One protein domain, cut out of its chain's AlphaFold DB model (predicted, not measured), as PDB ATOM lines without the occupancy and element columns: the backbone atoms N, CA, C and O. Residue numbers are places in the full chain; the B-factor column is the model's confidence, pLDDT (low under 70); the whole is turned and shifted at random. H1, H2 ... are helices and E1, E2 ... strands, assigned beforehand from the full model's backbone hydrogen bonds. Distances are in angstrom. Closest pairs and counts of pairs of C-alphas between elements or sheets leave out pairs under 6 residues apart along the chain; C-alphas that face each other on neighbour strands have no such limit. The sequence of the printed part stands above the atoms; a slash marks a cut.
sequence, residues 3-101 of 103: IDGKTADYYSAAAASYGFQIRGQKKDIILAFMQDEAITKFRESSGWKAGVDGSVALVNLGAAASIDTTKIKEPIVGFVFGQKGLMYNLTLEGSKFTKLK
ATOM      1  N   ILE A   3     -33.958 -40.122 -22.492       92.88
ATOM      2  CA  ILE A   3     -33.384 -38.783 -22.296       92.88
ATOM      3  C   ILE A   3     -34.126 -37.862 -23.267       92.88
ATOM      4  O   ILE A   3     -34.351 -38.258 -24.412       92.88
ATOM      5  N   ASP A   4     -34.593 -36.703 -22.801       92.56
ATOM      6  CA  ASP A   4     -35.361 -35.731 -23.601       92.56
ATOM      7  C   ASP A   4     -36.531 -36.358 -24.377       92.56
ATOM      8  O   ASP A   4     -36.763 -36.109 -25.561       92.56
ATOM      9  N   GLY A   5     -37.241 -37.276 -23.719       92.25
ATOM     10  CA  GLY A   5     -38.378 -37.980 -24.308       92.25
ATOM     11  C   GLY A   5     -38.019 -39.022 -25.373       92.25
ATOM     12  O   GLY A   5     -38.929 -39.684 -25.869       92.25
ATOM     13  N   LYS A   6     -36.741 -39.252 -25.691       94.06
ATOM     14  CA  LYS A   6     -36.287 -40.231 -26.692       94.06
ATOM     15  C   LYS A   6     -35.612 -41.431 -26.038       94.06
ATOM     16  O   LYS A   6     -34.954 -41.310 -25.007       94.06
ATOM     17  N   THR A   7     -35.758 -42.610 -26.638       94.19
ATOM     18  CA  THR A   7     -35.042 -43.811 -26.186       94.19
ATOM     19  C   THR A   7     -33.571 -43.702 -26.574       94.19
ATOM     20  O   THR A   7     -33.252 -43.707 -27.760       94.19
ATOM     21  N   ALA A   8     -32.690 -43.619 -25.577       93.12
ATOM     22  CA  ALA A   8     -31.248 -43.482 -25.782       93.12
ATOM     23  C   ALA A   8     -30.521 -44.834 -25.722       93.12
ATOM     24  O   ALA A   8     -29.695 -45.135 -26.574       93.12
ATOM     25  N   ASP A   9     -30.853 -45.666 -24.732       92.88
ATOM     26  CA  ASP A   9     -30.117 -46.894 -24.417       92.88
ATOM     27  C   ASP A   9     -31.055 -47.977 -23.850       92.88
ATOM     28  O   ASP A   9     -32.112 -47.672 -23.281       92.88
ATOM     29  N   TYR A  10     -30.650 -49.244 -23.946       92.50
ATOM     30  CA  TYR A  10     -31.352 -50.395 -23.367       92.50
ATOM     31  C   TYR A  10     -30.497 -51.046 -22.280       92.50
ATOM     32  O   TYR A  10     -29.273 -51.077 -22.385       92.50
ATOM     33  N   TYR A  11     -31.141 -51.560 -21.233       92.12
ATOM     34  CA  TYR A  11     -30.474 -52.171 -20.085       92.12
ATOM     35  C   TYR A  11     -31.194 -53.454 -19.687       92.12
ATOM     36  O   TYR A  11     -32.422 -53.501 -19.693       92.12
ATOM     37  N   SER A  12     -30.428 -54.470 -19.303       89.75
ATOM     38  CA  SER A  12     -30.939 -55.620 -18.561       89.75
ATOM     39  C   SER A  12     -30.785 -55.367 -17.068       89.75
ATOM     40  O   SER A  12     -29.726 -54.901 -16.642       89.75
ATOM     41  N   ALA A  13     -31.792 -55.732 -16.280       87.38
ATOM     42  CA  ALA A  13     -31.724 -55.719 -14.824       87.38
ATOM     43  C   ALA A  13     -31.666 -57.156 -14.292       87.38
ATOM     44  O   ALA A  13     -32.537 -57.973 -14.593       87.38
ATOM     45  N   ALA A  14     -30.654 -57.455 -13.487       85.31
ATOM     46  CA  ALA A  14     -30.565 -58.670 -12.694       85.31
ATOM     47  C   ALA A  14     -30.768 -58.295 -11.224       85.31
ATOM     48  O   ALA A  14     -29.921 -57.628 -10.634       85.31
ATOM     49  N   ALA A  15     -31.897 -58.691 -10.637       72.00
ATOM     50  CA  ALA A  15     -32.153 -58.463  -9.218       72.00
ATOM     51  C   ALA A  15     -31.205 -59.322  -8.366       72.00
ATOM     52  O   ALA A  15     -31.005 -60.502  -8.671       72.00
ATOM     53  N   ALA A  16     -30.638 -58.752  -7.296       61.75
ATOM     54  CA  ALA A  16     -29.906 -59.551  -6.320       61.75
ATOM     55  C   ALA A  16     -30.843 -60.590  -5.699       61.75
ATOM     56  O   ALA A  16     -31.970 -60.298  -5.307       61.75
ATOM     57  N   SER A  17     -30.351 -61.817  -5.578       52.28
ATOM     58  CA  SER A  17     -31.050 -62.946  -4.963       52.28
ATOM     59  C   SER A  17     -31.296 -62.788  -3.455       52.28
ATOM     60  O   SER A  17     -31.958 -63.634  -2.859       52.28
ATOM     61  N   TYR A  18     -30.812 -61.709  -2.835       46.97
ATOM     62  CA  TYR A  18     -31.026 -61.379  -1.424       46.97
ATOM     63  C   TYR A  18     -32.355 -60.630  -1.245       46.97
ATOM     64  O   TYR A  18     -32.415 -59.478  -0.842       46.97
ATOM     65  N   GLY A  19     -33.444 -61.292  -1.632       46.34
ATOM     66  CA  GLY A  19     -34.786 -60.722  -1.629       46.34
ATOM     67  C   GLY A  19     -35.730 -61.585  -2.451       46.34
ATOM     68  O   GLY A  19     -36.080 -61.246  -3.578       46.34
ATOM     69  N   PHE A  20     -36.134 -62.717  -1.876       49.25
ATOM     70  CA  PHE A  20     -36.996 -63.789  -2.405       49.25
ATOM     71  C   PHE A  20     -38.270 -63.348  -3.172       49.25
ATOM     72  O   PHE A  20     -38.926 -64.158  -3.816       49.25
ATOM     73  N   GLN A  21     -38.621 -62.063  -3.164       55.25
ATOM     74  CA  GLN A  21     -39.895 -61.525  -3.637       55.25
ATOM     75  C   GLN A  21     -39.870 -60.935  -5.062       55.25
ATOM     76  O   GLN A  21     -40.909 -60.477  -5.539       55.25
ATOM     77  N   ILE A  22     -38.724 -60.904  -5.766       55.97
ATOM     78  CA  ILE A  22     -38.649 -60.421  -7.170       55.97
ATOM     79  C   ILE A  22     -38.668 -61.567  -8.200       55.97
ATOM     80  O   ILE A  22     -38.964 -61.342  -9.372       55.97
ATOM     81  N   ARG A  23     -38.452 -62.821  -7.785       55.75
ATOM     82  CA  ARG A  23     -38.462 -63.971  -8.702       55.75
ATOM     83  C   ARG A  23     -39.896 -64.464  -8.942       55.75
ATOM     84  O   ARG A  23     -40.627 -64.719  -7.994       55.75
ATOM     85  N   GLY A  24     -40.292 -64.619 -10.208       66.00
ATOM     86  CA  GLY A  24     -41.548 -65.283 -10.601       66.00
ATOM     87  C   GLY A  24     -42.755 -64.373 -10.865       66.00
ATOM     88  O   GLY A  24     -43.749 -64.851 -11.402       66.00
ATOM     89  N   GLN A  25     -42.675 -63.070 -10.574       70.31
ATOM     90  CA  GLN A  25     -43.705 -62.104 -10.975       70.31
ATOM     91  C   GLN A  25     -43.144 -61.078 -11.957       70.31
ATOM     92  O   GLN A  25     -42.064 -60.535 -11.737       70.31
ATOM     93  N   LYS A  26     -43.895 -60.803 -13.031       79.06
ATOM     94  CA  LYS A  26     -43.614 -59.675 -13.927       79.06
ATOM     95  C   LYS A  26     -43.790 -58.373 -13.148       79.06
ATOM     96  O   LYS A  26     -44.795 -58.203 -12.457       79.06
ATOM     97  N   LYS A  27     -42.802 -57.492 -13.259       83.38
ATOM     98  CA  LYS A  27     -42.774 -56.182 -12.615       83.38
ATOM     99  C   LYS A  27     -42.142 -55.181 -13.563       83.38
ATOM    100  O   LYS A  27     -41.201 -55.538 -14.273       83.38
ATOM    101  N   ASP A  28     -42.601 -53.946 -13.486       87.94
ATOM    102  CA  ASP A  28     -42.000 -52.825 -14.195       87.94
ATOM    103  C   ASP A  28     -41.200 -51.984 -13.205       87.94
ATOM    104  O   ASP A  28     -41.705 -51.605 -12.149       87.94
ATOM    105  N   ILE A  29     -39.934 -51.715 -13.529       88.38
ATOM    106  CA  ILE A  29     -39.035 -50.897 -12.709       88.38
ATOM    107  C   ILE A  29     -38.728 -49.619 -13.480       88.38
ATOM    108  O   ILE A  29     -38.222 -49.671 -14.602       88.38
ATOM    109  N   ILE A  30     -38.999 -48.473 -12.862       91.50
ATOM    110  CA  ILE A  30     -38.662 -47.154 -13.394       91.50
ATOM    111  C   ILE A  30     -37.625 -46.530 -12.468       91.50
ATOM    112  O   ILE A  30     -37.881 -46.378 -11.278       91.50
ATOM    113  N   LEU A  31     -36.472 -46.160 -13.021       93.38
ATOM    114  CA  LEU A  31     -35.470 -45.342 -12.341       93.38
ATOM    115  C   LEU A  31     -35.517 -43.931 -12.923       93.38
ATOM    116  O   LEU A  31     -35.316 -43.748 -14.126       93.38
ATOM    117  N   ALA A  32     -35.785 -42.952 -12.069       93.38
ATOM    118  CA  ALA A  32     -35.737 -41.537 -12.380       93.38
ATOM    119  C   ALA A  32     -34.461 -40.944 -11.775       93.38
ATOM    120  O   ALA A  32     -34.230 -41.040 -10.571       93.38
ATOM    121  N   PHE A  33     -33.626 -40.344 -12.614       94.94
ATOM    122  CA  PHE A  33     -32.378 -39.712 -12.196       94.94
ATOM    123  C   PHE A  33     -32.657 -38.246 -11.888       94.94
ATOM    124  O   PHE A  33     -33.104 -37.513 -12.766       94.94
ATOM    125  N   MET A  34     -32.441 -37.847 -10.637       92.00
ATOM    126  CA  MET A  34     -32.695 -36.485 -10.152       92.00
ATOM    127  C   MET A  34     -31.458 -35.590 -10.273       92.00
ATOM    128  O   MET A  34     -31.567 -34.375 -10.150       92.00
ATOM    129  N   GLN A  35     -30.287 -36.191 -10.493       92.75
ATOM    130  CA  GLN A  35     -29.007 -35.501 -10.623       92.75
ATOM    131  C   GLN A  35     -28.274 -35.960 -11.889       92.75
ATOM    132  O   GLN A  35     -28.169 -37.164 -12.152       92.75
ATOM    133  N   ASP A  36     -27.708 -35.005 -12.627       93.81
ATOM    134  CA  ASP A  36     -26.995 -35.248 -13.892       93.81
ATOM    135  C   ASP A  36     -25.765 -36.151 -13.721       93.81
ATOM    136  O   ASP A  36     -25.428 -36.973 -14.580       93.81
ATOM    137  N   GLU A  37     -25.102 -36.066 -12.571       95.25
ATOM    138  CA  GLU A  37     -23.960 -36.925 -12.274       95.25
ATOM    139  C   GLU A  37     -24.377 -38.399 -12.151       95.25
ATOM    140  O   GLU A  37     -23.661 -39.297 -12.596       95.25
ATOM    141  N   ALA A  38     -25.565 -38.673 -11.607       96.06
ATOM    142  CA  ALA A  38     -26.025 -40.040 -11.402       96.06
ATOM    143  C   ALA A  38     -26.430 -40.727 -12.703       96.06
ATOM    144  O   ALA A  38     -26.102 -41.899 -12.898       96.06
ATOM    145  N   ILE A  39     -27.080 -40.005 -13.620       95.50
ATOM    146  CA  ILE A  39     -27.358 -40.536 -14.959       95.50
ATOM    147  C   ILE A  39     -26.054 -40.778 -15.731       95.50
ATOM    148  O   ILE A  39     -25.937 -41.785 -16.427       95.50
ATOM    149  N   THR A  40     -25.052 -39.913 -15.560       95.50
ATOM    150  CA  THR A  40     -23.733 -40.060 -16.191       95.50
ATOM    151  C   THR A  40     -23.018 -41.310 -15.676       95.50
ATOM    152  O   THR A  40     -22.754 -42.228 -16.455       95.50
ATOM    153  N   LYS A  41     -22.836 -41.431 -14.354       95.75
ATOM    154  CA  LYS A  41     -22.214 -42.600 -13.704       95.75
ATOM    155  C   LYS A  41     -22.924 -43.915 -14.033       95.75
ATOM    156  O   LYS A  41     -22.278 -44.932 -14.283       95.75
ATOM    157  N   PHE A  42     -24.258 -43.906 -14.071       96.06
ATOM    158  CA  PHE A  42     -25.045 -45.081 -14.448       96.06
ATOM    159  C   PHE A  42     -24.767 -45.532 -15.889       96.06
ATOM    160  O   PHE A  42     -24.723 -46.731 -16.166       96.06
ATOM    161  N   ARG A  43     -24.575 -44.588 -16.820       94.62
ATOM    162  CA  ARG A  43     -24.326 -44.892 -18.237       94.62
ATOM    163  C   ARG A  43     -22.908 -45.350 -18.525       94.62
ATOM    164  O   ARG A  43     -22.731 -46.175 -19.421       94.62
ATOM    165  N   GLU A  44     -21.934 -44.804 -17.809       94.12
ATOM    166  CA  GLU A  44     -20.516 -45.134 -17.974       94.12
ATOM    167  C   GLU A  44     -20.160 -46.499 -17.373       94.12
ATOM    168  O   GLU A  44     -19.212 -47.149 -17.813       94.12
ATOM    169  N   SER A  45     -20.951 -46.983 -16.413       93.19
ATOM    170  CA  SER A  45     -20.750 -48.307 -15.832       93.19
ATOM    171  C   SER A  45     -21.165 -49.433 -16.786       93.19
ATOM    172  O   SER A  45     -22.270 -49.467 -17.332       93.19
ATOM    173  N   SER A  46     -20.294 -50.435 -16.921       89.19
ATOM    174  CA  SER A  46     -20.597 -51.683 -17.636       89.19
ATOM    175  C   SER A  46     -21.582 -52.584 -16.881       89.19
ATOM    176  O   SER A  46     -22.070 -53.569 -17.434       89.19
ATOM    177  N   GLY A  47     -21.888 -52.271 -15.621       93.00
ATOM    178  CA  GLY A  47     -22.723 -53.101 -14.768       93.00
ATOM    179  C   GLY A  47     -23.003 -52.448 -13.424       93.00
ATOM    180  O   GLY A  47     -22.529 -52.959 -12.410       93.00
ATOM    181  N   TRP A  48     -23.764 -51.356 -13.441       95.62
ATOM    182  CA  TRP A  48     -24.071 -50.528 -12.277       95.62
ATOM    183  C   TRP A  48     -24.922 -51.287 -11.253       95.62
ATOM    184  O   TRP A  48     -25.927 -51.904 -11.611       95.62
ATOM    185  N   LYS A  49     -24.538 -51.248  -9.981       93.69
ATOM    186  CA  LYS A  49     -25.185 -51.956  -8.875       93.69
ATOM    187  C   LYS A  49     -25.809 -50.977  -7.887       93.69
ATOM    188  O   LYS A  49     -25.113 -50.178  -7.264       93.69
ATOM    189  N   ALA A  50     -27.113 -51.113  -7.671       91.44
ATOM    190  CA  ALA A  50     -27.827 -50.337  -6.662       91.44
ATOM    191  C   ALA A  50     -27.300 -50.641  -5.249       91.44
ATOM    192  O   ALA A  50     -27.091 -51.803  -4.897       91.44
ATOM    193  N   GLY A  51     -27.095 -49.595  -4.449       88.94
ATOM    194  CA  GLY A  51     -26.534 -49.664  -3.093       88.94
ATOM    195  C   GLY A  51     -25.005 -49.769  -3.039       88.94
ATOM    196  O   GLY A  51     -24.426 -49.531  -1.987       88.94
ATOM    197  N   VAL A  52     -24.342 -50.071  -4.164       92.31
ATOM    198  CA  VAL A  52     -22.872 -50.140  -4.252       92.31
ATOM    199  C   VAL A  52     -22.323 -48.969  -5.058       92.31
ATOM    200  O   VAL A  52     -21.508 -48.205  -4.558       92.31
ATOM    201  N   ASP A  53     -22.805 -48.798  -6.290       93.31
ATOM    202  CA  ASP A  53     -22.354 -47.742  -7.205       93.31
ATOM    203  C   ASP A  53     -23.196 -46.455  -7.075       93.31
ATOM    204  O   ASP A  53     -22.896 -45.429  -7.688       93.31
ATOM    205  N   GLY A  54     -24.271 -46.505  -6.287       92.44
ATOM    206  CA  GLY A  54     -25.084 -45.354  -5.912       92.44
ATOM    207  C   GLY A  54     -26.369 -45.756  -5.190       92.44
ATOM    208  O   GLY A  54     -26.841 -46.893  -5.293       92.44
ATOM    209  N   SER A  55     -26.930 -44.817  -4.435       91.31
ATOM    210  CA  SER A  55     -28.171 -45.012  -3.689       91.31
ATOM    211  C   SER A  55     -29.399 -44.808  -4.577       91.31
ATOM    212  O   SER A  55     -29.415 -43.965  -5.475       91.31
ATOM    213  N   VAL A  56     -30.440 -45.600  -4.314       90.75
ATOM    214  CA  VAL A  56     -31.753 -45.476  -4.957       90.75
ATOM    215  C   VAL A  56     -32.806 -45.388  -3.864       90.75
ATOM    216  O   VAL A  56     -32.995 -46.351  -3.122       90.75
ATOM    217  N   ALA A  57     -33.514 -44.264  -3.784       89.31
ATOM    218  CA  ALA A  57     -34.697 -44.162  -2.939       89.31
ATOM    219  C   ALA A  57     -35.865 -44.870  -3.624       89.31
ATOM    220  O   ALA A  57     -36.202 -44.543  -4.760       89.31
ATOM    221  N   LEU A  58     -36.509 -45.821  -2.948       85.56
ATOM    222  CA  LEU A  58     -37.755 -46.395  -3.443       85.56
ATOM    223  C   LEU A  58     -38.948 -45.603  -2.938       85.56
ATOM    224  O   LEU A  58     -39.115 -45.384  -1.739       85.56
ATOM    225  N   VAL A  59     -39.809 -45.218  -3.871       80.88
ATOM    226  CA  VAL A  59     -41.052 -44.543  -3.531       80.88
ATOM    227  C   VAL A  59     -42.053 -45.557  -3.002       80.88
ATOM    228  O   VAL A  59     -42.397 -46.523  -3.681       80.88
ATOM    229  N   ASN A  60     -42.572 -45.287  -1.808       72.12
ATOM    230  CA  ASN A  60     -43.681 -46.020  -1.223       72.12
ATOM    231  C   ASN A  60     -44.919 -45.117  -1.174       72.12
ATOM    232  O   ASN A  60     -45.029 -44.250  -0.308       72.12
ATOM    233  N   LEU A  61     -45.847 -45.315  -2.112       65.44
ATOM    234  CA  LEU A  61     -47.173 -44.707  -2.033       65.44
ATOM    235  C   LEU A  61     -48.075 -45.606  -1.181       65.44
ATOM    236  O   LEU A  61     -48.678 -46.551  -1.686       65.44
ATOM    237  N   GLY A  62     -48.171 -45.320   0.117       60.50
ATOM    238  CA  GLY A  62     -49.291 -45.809   0.924       60.50
ATOM    239  C   GLY A  62     -50.613 -45.175   0.465       60.50
ATOM    240  O   GLY A  62     -50.606 -44.188  -0.268       60.50
ATOM    241  N   ALA A  63     -51.753 -45.689   0.940       54.03
ATOM    242  CA  ALA A  63     -53.100 -45.272   0.513       54.03
ATOM    243  C   ALA A  63     -53.426 -43.763   0.672       54.03
ATOM    244  O   ALA A  63     -54.440 -43.309   0.154       54.03
ATOM    245  N   ALA A  64     -52.579 -42.987   1.358       53.75
ATOM    246  CA  ALA A  64     -52.724 -41.542   1.558       53.75
ATOM    247  C   ALA A  64     -51.414 -40.747   1.344       53.75
ATOM    248  O   ALA A  64     -51.298 -39.612   1.800       53.75
ATOM    249  N   ALA A  65     -50.391 -41.332   0.709       59.38
ATOM    250  CA  ALA A  65     -49.070 -40.709   0.640       59.38
ATOM    251  C   ALA A  65     -48.944 -39.745  -0.554       59.38
ATOM    252  O   ALA A  65     -49.015 -40.155  -1.709       59.38
ATOM    253  N   SER A  66     -48.690 -38.466  -0.280       62.88
ATOM    254  CA  SER A  66     -48.135 -37.526  -1.259       62.88
ATOM    255  C   SER A  66     -46.612 -37.676  -1.309       62.88
ATOM    256  O   SER A  66     -45.963 -37.684  -0.261       62.88
ATOM    257  N   ILE A  67     -46.030 -37.753  -2.507       67.44
ATOM    258  CA  ILE A  67     -44.570 -37.745  -2.673       67.44
ATOM    259  C   ILE A  67     -44.122 -36.294  -2.684       67.44
ATOM    260  O   ILE A  67     -44.356 -35.574  -3.652       67.44
ATOM    261  N   ASP A  68     -43.463 -35.876  -1.613       71.56
ATOM    262  CA  ASP A  68     -42.744 -34.613  -1.605       71.56
ATOM    263  C   ASP A  68     -41.337 -34.849  -2.165       71.56
ATOM    264  O   ASP A  68     -40.423 -35.274  -1.455       71.56
ATOM    265  N   THR A  69     -41.176 -34.612  -3.467       65.62
ATOM    266  CA  THR A  69     -39.895 -34.790  -4.161       65.62
ATOM    267  C   THR A  69     -38.812 -33.853  -3.636       65.62
ATOM    268  O   THR A  69     -37.637 -34.173  -3.772       65.62
ATOM    269  N   THR A  70     -39.171 -32.747  -2.968       70.69
ATOM    270  CA  THR A  70     -38.197 -31.813  -2.377       70.69
ATOM    271  C   THR A  70     -37.477 -32.399  -1.162       70.69
ATOM    272  O   THR A  70     -36.400 -31.937  -0.788       70.69
ATOM    273  N   LYS A  71     -38.049 -33.444  -0.550       73.69
ATOM    274  CA  LYS A  71     -37.459 -34.148   0.596       73.69
ATOM    275  C   LYS A  71     -36.584 -35.328   0.190       73.69
ATOM    276  O   LYS A  71     -35.858 -35.847   1.036       73.69
ATOM    277  N   ILE A  72     -36.644 -35.745  -1.074       77.12
ATOM    278  CA  ILE A  72     -35.810 -36.821  -1.598       77.12
ATOM    279  C   ILE A  72     -34.414 -36.256  -1.852       77.12
ATOM    280  O   ILE A  72     -34.243 -35.335  -2.648       77.12
ATOM    281  N   LYS A  73     -33.415 -36.800  -1.156       83.88
ATOM    282  CA  LYS A  73     -32.013 -36.363  -1.280       83.88
ATOM    283  C   LYS A  73     -31.193 -37.304  -2.153       83.88
ATOM    284  O   LYS A  73     -30.091 -36.959  -2.575       83.88
ATOM    285  N   GLU A  74     -31.719 -38.493  -2.404       89.94
ATOM    286  CA  GLU A  74     -31.084 -39.515  -3.207       89.94
ATOM    287  C   GLU A  74     -31.032 -39.080  -4.674       89.94
ATOM    288  O   GLU A  74     -32.000 -38.539  -5.215       89.94
ATOM    289  N   PRO A  75     -29.914 -39.349  -5.358       93.06
ATOM    290  CA  PRO A  75     -29.730 -38.903  -6.729       93.06
ATOM    291  C   PRO A  75     -30.569 -39.706  -7.737       93.06
ATOM    292  O   PRO A  75     -30.716 -39.296  -8.891       93.06
ATOM    293  N   ILE A  76     -31.109 -40.856  -7.315       94.50
ATOM    294  CA  ILE A  76     -31.945 -41.747  -8.118       94.50
ATOM    295  C   ILE A  76     -33.173 -42.146  -7.302       94.50
ATOM    296  O   ILE A  76     -33.065 -42.565  -6.148       94.50
ATOM    297  N   VAL A  77     -34.336 -42.084  -7.941       91.88
ATOM    298  CA  VAL A  77     -35.623 -42.505  -7.392       91.88
ATOM    299  C   VAL A  77     -36.150 -43.688  -8.188       91.88
ATOM    300  O   VAL A  77     -36.231 -43.637  -9.412       91.88
ATOM    301  N   GLY A  78     -36.505 -44.765  -7.499       90.88
ATOM    302  CA  GLY A  78     -37.046 -45.975  -8.093       90.88
ATOM    303  C   GLY A  78     -38.534 -46.155  -7.803       90.88
ATOM    304  O   GLY A  78     -39.004 -45.956  -6.682       90.88
ATOM    305  N   PHE A  79     -39.260 -46.608  -8.816       88.56
ATOM    306  CA  PHE A  79     -40.650 -47.036  -8.731       88.56
ATOM    307  C   PHE A  79     -40.736 -48.473  -9.224       88.56
ATOM    308  O   PHE A  79     -40.150 -48.811 -10.255       88.56
ATOM    309  N   VAL A  80     -41.474 -49.315  -8.507       87.06
ATOM    310  CA  VAL A  80     -41.695 -50.702  -8.909       87.06
ATOM    311  C   VAL A  80     -43.189 -50.955  -8.977       87.06
ATOM    312  O   VAL A  80     -43.894 -50.774  -7.989       87.06
ATOM    313  N   PHE A  81     -43.667 -51.394 -10.132       86.88
ATOM    314  CA  PHE A  81     -45.066 -51.716 -10.367       86.88
ATOM    315  C   PHE A  81     -45.224 -53.220 -10.557       86.88
ATOM    316  O   PHE A  81     -44.446 -53.861 -11.259       86.88
ATOM    317  N   GLY A  82     -46.237 -53.784  -9.911       87.12
ATOM    318  CA  GLY A  82     -46.713 -55.140 -10.145       87.12
ATOM    319  C   GLY A  82     -48.114 -55.111 -10.750       87.12
ATOM    320  O   GLY A  82     -48.669 -54.055 -11.041       87.12
ATOM    321  N   GLN A  83     -48.742 -56.281 -10.866       85.44
ATOM    322  CA  GLN A  83     -50.085 -56.415 -11.454       85.44
ATOM    323  C   GLN A  83     -51.167 -55.579 -10.749       85.44
ATOM    324  O   GLN A  83     -52.160 -55.213 -11.364       85.44
ATOM    325  N   LYS A  84     -50.986 -55.293  -9.454       85.06
ATOM    326  CA  LYS A  84     -51.935 -54.529  -8.630       85.06
ATOM    327  C   LYS A  84     -51.576 -53.040  -8.507       85.06
ATOM    328  O   LYS A  84     -52.172 -52.349  -7.690       85.06
ATOM    329  N   GLY A  85     -50.606 -52.553  -9.284       85.56
ATOM    330  CA  GLY A  85     -50.115 -51.175  -9.216       85.56
ATOM    331  C   GLY A  85     -48.775 -51.051  -8.492       85.56
ATOM    332  O   GLY A  85     -47.968 -51.987  -8.505       85.56
ATOM    333  N   LEU A  86     -48.512 -49.877  -7.904       84.88
ATOM    334  CA  LEU A  86     -47.238 -49.599  -7.236       84.88
ATOM    335  C   LEU A  86     -47.020 -50.575  -6.072       84.88
ATOM    336  O   LEU A  86     -47.893 -50.782  -5.231       84.88
ATOM    337  N   MET A  87     -45.840 -51.179  -6.035       82.00
ATOM    338  CA  MET A  87     -45.435 -52.102  -4.989       82.00
ATOM    339  C   MET A  87     -44.770 -51.347  -3.840       82.00
ATOM    340  O   MET A  87     -43.927 -50.480  -4.058       82.00
ATOM    341  N   TYR A  88     -45.109 -51.729  -2.612       77.69
ATOM    342  CA  TYR A  88     -44.505 -51.209  -1.389       77.69
ATOM    343  C   TYR A  88     -43.553 -52.237  -0.761       77.69
ATOM    344  O   TYR A  88     -43.609 -53.426  -1.080       77.69
ATOM    345  N   ASN A  89     -42.694 -51.771   0.153       74.06
ATOM    346  CA  ASN A  89     -41.779 -52.608   0.944       74.06
ATOM    347  C   ASN A  89     -40.834 -53.494   0.101       74.06
ATOM    348  O   ASN A  89     -40.583 -54.656   0.422       74.06
ATOM    349  N   LEU A  90     -40.338 -52.949  -1.009       78.94
ATOM    350  CA  LEU A  90     -39.312 -53.581  -1.834       78.94
ATOM    351  C   LEU A  90     -37.947 -52.946  -1.572       78.94
ATOM    352  O   LEU A  90     -37.856 -51.862  -1.006       78.94
ATOM    353  N   THR A  91     -36.896 -53.614  -2.038       81.88
ATOM    354  CA  THR A  91     -35.553 -53.048  -2.169       81.88
ATOM    355  C   THR A  91     -35.025 -53.314  -3.575       81.88
ATOM    356  O   THR A  91     -35.345 -54.341  -4.181       81.88
ATOM    357  N   LEU A  92     -34.242 -52.374  -4.106       85.06
ATOM    358  CA  LEU A  92     -33.447 -52.573  -5.319       85.06
ATOM    359  C   LEU A  92     -31.979 -52.850  -5.000       85.06
ATOM    360  O   LEU A  92     -31.226 -53.142  -5.925       85.06
ATOM    361  N   GLU A  93     -31.573 -52.785  -3.733       86.00
ATOM    362  CA  GLU A  93     -30.194 -53.019  -3.313       86.00
ATOM    363  C   GLU A  93     -29.651 -54.347  -3.856       86.00
ATOM    364  O   GLU A  93     -30.340 -55.369  -3.905       86.00
ATOM    365  N   GLY A  94     -28.418 -54.302  -4.358       86.06
ATOM    366  CA  GLY A  94     -27.752 -55.427  -5.007       86.06
ATOM    367  C   GLY A  94     -28.217 -55.712  -6.440       86.06
ATOM    368  O   GLY A  94     -27.571 -56.501  -7.134       86.06
ATOM    369  N   SER A  95     -29.286 -55.075  -6.930       88.50
ATOM    370  CA  SER A  95     -29.690 -55.206  -8.334       88.50
ATOM    371  C   SER A  95     -28.619 -54.634  -9.252       88.50
ATOM    372  O   SER A  95     -28.152 -53.511  -9.054       88.50
ATOM    373  N   LYS A  96     -28.253 -55.400 -10.279       91.50
ATOM    374  CA  LYS A  96     -27.270 -55.022 -11.290       91.50
ATOM    375  C   LYS A  96     -27.963 -54.645 -12.594       91.50
ATOM    376  O   LYS A  96     -28.726 -55.433 -13.148       91.50
ATOM    377  N   PHE A  97     -27.634 -53.473 -13.111       93.06
ATOM    378  CA  PHE A  97     -28.098 -52.949 -14.384       93.06
ATOM    379  C   PHE A  97     -26.939 -52.955 -15.376       93.06
ATOM    380  O   PHE A  97     -25.924 -52.294 -15.179       93.06
ATOM    381  N   THR A  98     -27.093 -53.715 -16.454       94.00
ATOM    382  CA  THR A  98     -26.067 -53.881 -17.488       94.00
ATOM    383  C   THR A  98     -26.576 -53.282 -18.787       94.00
ATOM    384  O   THR A  98     -27.669 -53.631 -19.240       94.00
ATOM    385  N   LYS A  99     -25.792 -52.386 -19.394       93.69
ATOM    386  CA  LYS A  99     -26.116 -51.806 -20.700       93.69
ATOM    387  C   LYS A  99     -26.111 -52.898 -21.768       93.69
ATOM    388  O   LYS A  99     -25.146 -53.648 -21.898       93.69
ATOM    389  N   LEU A 100     -27.187 -52.979 -22.538       92.25
ATOM    390  CA  LEU A 100     -27.295 -53.898 -23.663       92.25
ATOM    391  C   LEU A 100     -26.626 -53.271 -24.884       92.25
ATOM    392  O   LEU A 100     -26.906 -52.123 -25.236       92.25
ATOM    393  N   LYS A 101     -25.742 -54.029 -25.536       84.19
ATOM    394  CA  LYS A 101     -25.198 -53.626 -26.833       84.19
ATOM    395  C   LYS A 101     -26.307 -53.744 -27.876       84.19
ATOM    396  O   LYS A 101     -26.988 -54.765 -27.939       84.19
TER     397      LYS A 101
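AT A GLANCE: This is residues 3 to 101 of the 103 residues of the protein "Ysc84 domain-containing protein" of Candidatus Brocadia sinica JPN1 (UniProt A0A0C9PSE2). With little regular structure, the model is two small antiparallel ribbons, E2 with E3 in the middle and E1 with E4 to one side, joined by long loops, with the short helix H1 near one end of each. The 99 printed residues hold one named helix and four named strands, in the order E1, E2, H1, E3, E4. The class is mixed, with only 30 residues in named elements. The whole is compact, radius of gyration of the C-alphas 13.7 A, spanning 38 by 34 by 27 A.

IN THESE COORDINATES: E1, residues 11 to 14, begins at C-alpha 11 (-30.474, -52.171, -20.085). E2 is residues 28 to 33, 16.4 A; H1 residues 36 to 44, 12.5 A; E3 residues 76 to 82, 20.0 A. E4, residues 96 to 99, ends at C-alpha 99 (-26.116, -51.806, -20.700).

HOW THE PARTS SIT: E2 and E3 are antiparallel at 166 degrees, N 30 to O 79 2.9 A. E1 and E4 are antiparallel at 157 degrees, N 12 to O 98 2.9 A. The closest C-alphas of H1 and E2, Ile 39 and Phe 33, are 5.8 A apart. In H1 every O i to N i+4 pair is within hydrogen-bond range. E1 and E3 are apart.

THE WHOLE: The C-alphas farthest apart, Ala 64 and Lys 101, are 41.3 A apart. The printed part has no cut. The link H1 to E3 is long, 31 residues. Residues 16 to 24, 61 to 67 and 69 are under pLDDT 70.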